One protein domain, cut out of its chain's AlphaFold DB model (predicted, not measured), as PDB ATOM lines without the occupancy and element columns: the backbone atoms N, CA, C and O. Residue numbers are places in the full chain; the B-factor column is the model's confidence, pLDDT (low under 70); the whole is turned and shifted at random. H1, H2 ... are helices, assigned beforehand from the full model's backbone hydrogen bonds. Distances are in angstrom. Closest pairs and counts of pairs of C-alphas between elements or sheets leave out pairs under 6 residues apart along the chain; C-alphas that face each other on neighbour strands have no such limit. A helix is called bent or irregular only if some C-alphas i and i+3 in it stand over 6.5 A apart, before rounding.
ATOM      1  N   ASN A   4     251.160 149.793 260.358       87.31
ATOM      2  CA  ASN A   4     250.659 150.521 261.524       87.31
ATOM      3  C   ASN A   4     251.658 151.555 262.074       87.31
ATOM      4  O   ASN A   4     251.236 152.601 262.564       87.31
ATOM      5  N   ASN A   5     252.964 151.300 261.975       87.31
ATOM      6  CA  ASN A   5     253.996 152.227 262.448       87.31
ATOM      7  C   ASN A   5     254.149 153.411 261.488       87.31
ATOM      8  O   ASN A   5     254.251 154.549 261.936       87.31
ATOM      9  N   VAL A   6     254.067 153.154 260.180       90.75
ATOM     10  CA  VAL A   6     254.065 154.202 259.147       90.75
ATOM     11  C   VAL A   6     252.850 155.110 259.317       90.75
ATOM     12  O   VAL A   6     252.986 156.326 259.374       90.75
ATOM     13  N   ARG A   7     251.664 154.522 259.511       89.88
ATOM     14  CA  ARG A   7     250.430 155.266 259.781       89.88
ATOM     15  C   ARG A   7     250.569 156.187 260.996       89.88
ATOM     16  O   ARG A   7     250.210 157.358 260.917       89.88
ATOM     17  N   LYS A   8     251.088 155.674 262.117       93.38
ATOM     18  CA  LYS A   8     251.291 156.468 263.342       93.38
ATOM     19  C   LYS A   8     252.232 157.650 263.102       93.38
ATOM     20  O   LYS A   8     251.916 158.758 263.526       93.38
ATOM     21  N   LEU A   9     253.338 157.423 262.396       93.38
ATOM     22  CA  LEU A   9     254.291 158.473 262.043       93.38
ATOM     23  C   LEU A   9     253.631 159.565 261.187       93.38
ATOM     24  O   LEU A   9     253.712 160.744 261.530       93.38
ATOM     25  N   LEU A  10     252.910 159.173 260.133       94.50
ATOM     26  CA  LEU A  10     252.206 160.101 259.245       94.50
ATOM     27  C   LEU A  10     251.158 160.935 259.993       94.50
ATOM     28  O   LEU A  10     251.086 162.148 259.800       94.50
ATOM     29  N   TYR A  11     250.385 160.324 260.897       94.88
ATOM     30  CA  TYR A  11     249.422 161.065 261.717       94.88
ATOM     31  C   TYR A  11     250.088 162.062 262.661       94.88
ATOM     32  O   TYR A  11     249.576 163.172 262.817       94.88
ATOM     33  N   SER A  12     251.211 161.699 263.285       94.25
ATOM     34  CA  SER A  12     251.951 162.621 264.150       94.25
ATOM     35  C   SER A  12     252.456 163.831 263.368       94.25
ATOM     36  O   SER A  12     252.222 164.966 263.786       94.25
ATOM     37  N   ILE A  13     253.054 163.601 262.196       94.62
ATOM     38  CA  ILE A  13     253.536 164.669 261.310       94.62
ATOM     39  C   ILE A  13     252.376 165.573 260.876       94.62
ATOM     40  O   ILE A  13     252.454 166.793 261.016       94.62
ATOM     41  N   ALA A  14     251.259 164.992 260.428       94.75
ATOM     42  CA  ALA A  14     250.080 165.749 260.011       94.75
ATOM     43  C   ALA A  14     249.508 166.622 261.143       94.75
ATOM     44  O   ALA A  14     249.054 167.748 260.913       94.75
ATOM     45  N   LYS A  15     249.547 166.129 262.387       92.31
ATOM     46  CA  LYS A  15     249.064 166.869 263.559       92.31
ATOM     47  C   LYS A  15     249.906 168.119 263.811       92.31
ATOM     48  O   LYS A  15     249.326 169.199 263.952       92.31
ATOM     49  N   ILE A  16     251.233 167.960 263.774       93.25
ATOM     50  CA  ILE A  16     252.215 169.040 263.945       93.25
ATOM     51  C   ILE A  16     252.063 170.072 262.828       93.25
ATOM     52  O   ILE A  16     251.896 171.254 263.118       93.25
ATOM     53  N   LEU A  17     252.005 169.638 261.562       93.44
ATOM     54  CA  LEU A  17     251.774 170.539 260.426       93.44
ATOM     55  C   LEU A  17     250.491 171.356 260.597       93.44
ATOM     56  O   LEU A  17     250.457 172.554 260.318       93.44
ATOM     57  N   GLY A  18     249.426 170.719 261.077       91.00
ATOM     58  CA  GLY A  18     248.177 171.407 261.349       91.00
ATOM     59  C   GLY A  18     248.309 172.462 262.451       91.00
ATOM     60  O   GLY A  18     247.712 173.533 262.328       91.00
ATOM     61  N   ASP A  19     249.027 172.159 263.537       90.00
ATOM     62  CA  ASP A  19     249.235 173.107 264.639       90.00
ATOM     63  C   ASP A  19     250.081 174.302 264.148       90.00
ATOM     64  O   ASP A  19     249.670 175.446 264.339       90.00
ATOM     65  N   VAL A  20     251.156 174.061 263.385       93.12
ATOM     66  CA  VAL A  20     251.989 175.109 262.758       93.12
ATOM     67  C   VAL A  20     251.180 175.983 261.797       93.12
ATOM     68  O   VAL A  20     251.261 177.208 261.850       93.12
ATOM     69  N   ASN A  21     250.343 175.389 260.943       93.19
ATOM     70  CA  ASN A  21     249.491 176.140 260.018       93.19
ATOM     71  C   ASN A  21     248.459 177.007 260.763       93.19
ATOM     72  O   ASN A  21     248.146 178.121 260.343       93.19
ATOM     73  N   ALA A  22     247.943 176.524 261.896       90.94
ATOM     74  CA  ALA A  22     247.033 177.301 262.729       90.94
ATOM     75  C   ALA A  22     247.731 178.500 263.384       90.94
ATOM     76  O   ALA A  22     247.116 179.563 263.460       90.94
ATOM     77  N   VAL A  23     248.995 178.346 263.798       91.56
ATOM     78  CA  VAL A  23     249.842 179.444 264.299       91.56
ATOM     79  C   VAL A  23     250.118 180.448 263.187       91.56
ATOM     80  O   VAL A  23     249.794 181.622 263.340       91.56
ATOM     81  N   LYS A  24     250.601 179.981 262.030       92.12
ATOM     82  CA  LYS A  24     250.931 180.834 260.879       92.12
ATOM     83  C   LYS A  24     249.739 181.664 260.392       92.12
ATOM     84  O   LYS A  24     249.912 182.796 259.967       92.12
ATOM     85  N   LYS A  25     248.523 181.112 260.461       91.94
ATOM     86  CA  LYS A  25     247.280 181.795 260.067       91.94
ATOM     87  C   LYS A  25     246.589 182.553 261.211       91.94
ATOM     88  O   LYS A  25     245.464 183.001 261.016       91.94
ATOM     89  N   GLY A  26     247.167 182.606 262.417       90.81
ATOM     90  CA  GLY A  26     246.557 183.256 263.589       90.81
ATOM     91  C   GLY A  26     245.261 182.602 264.098       90.81
ATOM     92  O   GLY A  26     244.534 183.173 264.903       90.81
ATOM     93  N   ASN A  27     244.941 181.384 263.654       93.19
ATOM     94  CA  ASN A  27     243.683 180.689 263.951       93.19
ATOM     95  C   ASN A  27     243.807 179.658 265.092       93.19
ATOM     96  O   ASN A  27     242.929 178.804 265.260       93.19
ATOM     97  N   VAL A  28     244.883 179.719 265.886       90.38
ATOM     98  CA  VAL A  28     245.128 178.809 267.024       90.38
ATOM     99  C   VAL A  28     243.970 178.840 268.015       90.38
ATOM    100  O   VAL A  28     243.485 177.780 268.406       90.38
ATOM    101  N   GLY A  29     243.461 180.032 268.346       90.12
ATOM    102  CA  GLY A  29     242.323 180.191 269.254       90.12
ATOM    103  C   GLY A  29     241.086 179.434 268.767       90.12
ATOM    104  O   GLY A  29     240.510 178.645 269.511       90.12
ATOM    105  N   LYS A  30     240.742 179.550 267.475       92.12
ATOM    106  CA  LYS A  30     239.629 178.796 266.869       92.12
ATOM    107  C   LYS A  30     239.878 177.282 266.878       92.12
ATOM    108  O   LYS A  30     238.939 176.507 267.046       92.12
ATOM    109  N   ARG A  31     241.126 176.831 266.697       90.25
ATOM    110  CA  ARG A  31     241.498 175.402 266.748       90.25
ATOM    111  C   ARG A  31     241.359 174.830 268.157       90.25
ATOM    112  O   ARG A  31     240.806 173.740 268.311       90.25
ATOM    113  N   ILE A  32     241.834 175.554 269.168       89.44
ATOM    114  CA  ILE A  32     241.688 175.162 270.573       89.44
ATOM    115  C   ILE A  32     240.215 175.211 270.975       89.44
ATOM    116  O   ILE A  32     239.718 174.206 271.471       89.44
ATOM    117  N   GLY A  33     239.503 176.295 270.661       94.25
ATOM    118  CA  GLY A  33     238.076 176.453 270.952       94.25
ATOM    119  C   GLY A  33     237.218 175.324 270.381       94.25
ATOM    120  O   GLY A  33     236.404 174.743 271.089       94.25
ATOM    121  N   ARG A  34     237.448 174.911 269.127       94.19
ATOM    122  CA  ARG A  34     236.744 173.751 268.546       94.19
ATOM    123  C   ARG A  34     237.092 172.436 269.248       94.19
ATOM    124  O   ARG A  34     236.213 171.599 269.440       94.19
ATOM    125  N   ARG A  35     238.356 172.236 269.647       92.19
ATOM    126  CA  ARG A  35     238.779 171.038 270.396       92.19
ATOM    127  C   ARG A  35     238.156 170.991 271.790       92.19
ATOM    128  O   ARG A  35     237.743 169.916 272.216       92.19
ATOM    129  N   THR A  36     238.118 172.112 272.506       94.56
ATOM    130  CA  THR A  36     237.529 172.185 273.848       94.56
ATOM    131  C   THR A  36     236.016 172.045 273.782       94.56
ATOM    132  O   THR A  36     235.478 171.222 274.519       94.56
ATOM    133  N   ALA A  37     235.352 172.728 272.845       95.12
ATOM    134  CA  ALA A  37     233.920 172.580 272.594       95.12
ATOM    135  C   ALA A  37     233.559 171.122 272.278       95.12
ATOM    136  O   ALA A  37     232.749 170.532 272.980       95.12
ATOM    137  N   GLY A  38     234.239 170.486 271.315       94.62
ATOM    138  CA  GLY A  38     233.983 169.085 270.964       94.62
ATOM    139  C   GLY A  38     234.209 168.106 272.124       94.62
ATOM    140  O   GLY A  38     233.405 167.199 272.332       94.62
ATOM    141  N   LYS A  39     235.264 168.301 272.930       94.69
ATOM    142  CA  LYS A  39     235.498 167.502 274.149       94.69
ATOM    143  C   LYS A  39     234.408 167.725 275.202       94.69
ATOM    144  O   LYS A  39     233.991 166.763 275.846       94.69
ATOM    145  N   GLY A  40     233.964 168.968 275.380       95.38
ATOM    146  CA  GLY A  40     232.895 169.339 276.306       95.38
ATOM    147  C   GLY A  40     231.564 168.708 275.909       95.38
ATOM    148  O   GLY A  40     230.981 167.967 276.697       95.38
ATOM    149  N   THR A  41     231.149 168.905 274.657       94.56
ATOM    150  CA  THR A  41     229.947 168.295 274.081       94.56
ATOM    151  C   THR A  41     230.006 166.774 274.168       94.56
ATOM    152  O   THR A  41     229.069 166.163 274.665       94.56
ATOM    153  N   GLY A  42     231.120 166.141 273.789       94.88
ATOM    154  CA  GLY A  42     231.263 164.685 273.888       94.88
ATOM    155  C   GLY A  42     231.142 164.162 275.325       94.88
ATOM    156  O   GLY A  42     230.505 163.136 275.559       94.88
ATOM    157  N   LYS A  43     231.698 164.880 276.310       93.44
ATOM    158  CA  LYS A  43     231.574 164.523 277.733       93.44
ATOM    159  C   LYS A  43     230.140 164.684 278.243       93.44
ATOM    160  O   LYS A  43     229.699 163.856 279.034       93.44
ATOM    161  N   MET A  44     229.433 165.721 277.798       93.38
ATOM    162  CA  MET A  44     228.021 165.946 278.113       93.38
ATOM    163  C   MET A  44     227.137 164.862 277.491       93.38
ATOM    164  O   MET A  44     226.405 164.199 278.213       93.38
ATOM    165  N   LEU A  45     227.258 164.616 276.184       94.44
ATOM    166  CA  LEU A  45     226.497 163.579 275.482       94.44
ATOM    167  C   LEU A  45     226.740 162.197 276.100       94.44
ATOM    168  O   LEU A  45     225.795 161.451 276.331       94.44
ATOM    169  N   ARG A  46     227.985 161.878 276.476       93.62
ATOM    170  CA  ARG A  46     228.297 160.625 277.179       93.62
ATOM    171  C   ARG A  46     227.573 160.487 278.521       93.62
ATOM    172  O   ARG A  46     227.385 159.362 278.945       93.62
ATOM    173  N   LYS A  47     227.219 161.579 279.203       91.06
ATOM    174  CA  LYS A  47     226.424 161.538 280.444       91.06
ATOM    175  C   LYS A  47     224.916 161.449 280.198       91.06
ATOM    176  O   LYS A  47     224.193 161.107 281.117       91.06
ATOM    177  N   LEU A  48     224.449 161.836 279.010       90.94
ATOM    178  CA  LEU A  48     223.028 161.813 278.650       90.94
ATOM    179  C   LEU A  48     222.601 160.464 278.059       90.94
ATOM    180  O   LEU A  48     221.463 160.055 278.243       90.94
ATOM    181  N   PHE A  49     223.506 159.793 277.343       90.75
ATOM    182  CA  PHE A  49     223.220 158.558 276.600       90.75
ATOM    183  C   PHE A  49     223.895 157.304 277.180       90.75
ATOM    184  O   PHE A  49     223.851 156.244 276.558       90.75
ATOM    185  N   LYS A  50     224.559 157.417 278.333       69.50
ATOM    186  CA  LYS A  50     225.113 156.290 279.090       69.50
ATOM    187  C   LYS A  50     224.634 156.386 280.526       69.50
ATOM    188  O   LYS A  50     224.362 155.314 281.099       69.50
TER     189      LYS A  50
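Overview. This is residues 4 to 50 of the 50 residues of an uncharacterized protein of Lentibacillus halodurans (UniProt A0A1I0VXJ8). Two long, nearly equal helices, H1 and H2, meet near their ends as an open V, with the three linking residues 25 to 27 at its corner and the space between the arms empty. The V is flat, and beyond the corner both arms stick out free, with residues 4 to 17 of H1 and residues 33 to 50, of which 33 to 48 belong to H2. The printed part has 47 residues with two named helices, H1 then H2, and no named strand; the class is all helix. It is only just extended, close to loose, with a radius of gyration of the C-alphas of 14.5 A, and the C-alphas span 35 by 33 by 6 A.

Arrangement. H1, residues 4 to 24, and H2, residues 28 to 48, only just touch, and only at the corner by their link, with 3 pairs of C-alphas within 8 A. H1 touches H2 with residues 19 to 22 alone, and H2 touches H1 with residues 28 to 31 alone. Their closest C-alphas, those of Ala 22 and Val 28, are 4.9 A apart. The centres of the helices are 20.5 A apart. Their lines stand at a steep tilt of 57 degrees, and they run opposite ways. In H1 and H2 every O i to N i+4 pair is within hydrogen-bond range.

Along the chain. H1 has 21 residues and runs 30.3 A from C-alpha 4 at (250.659, 150.521, 261.524) to C-alpha 24 at (250.931, 180.834, 260.879). H2 also has 21 residues and runs 30.2 A, from Val 28 to C-alpha 48 at (223.028, 161.813, 278.650). Neither helix is bent.

Size, cuts and confidence. The two C-alphas farthest apart, those of Lys 24 and Lys 50, are 40.0 A apart. The link from H1 to H2 is tight, and the printed part has no cut. The mean pLDDT of the printed part is 92.0, and residue 50, the chain's last, is under 70.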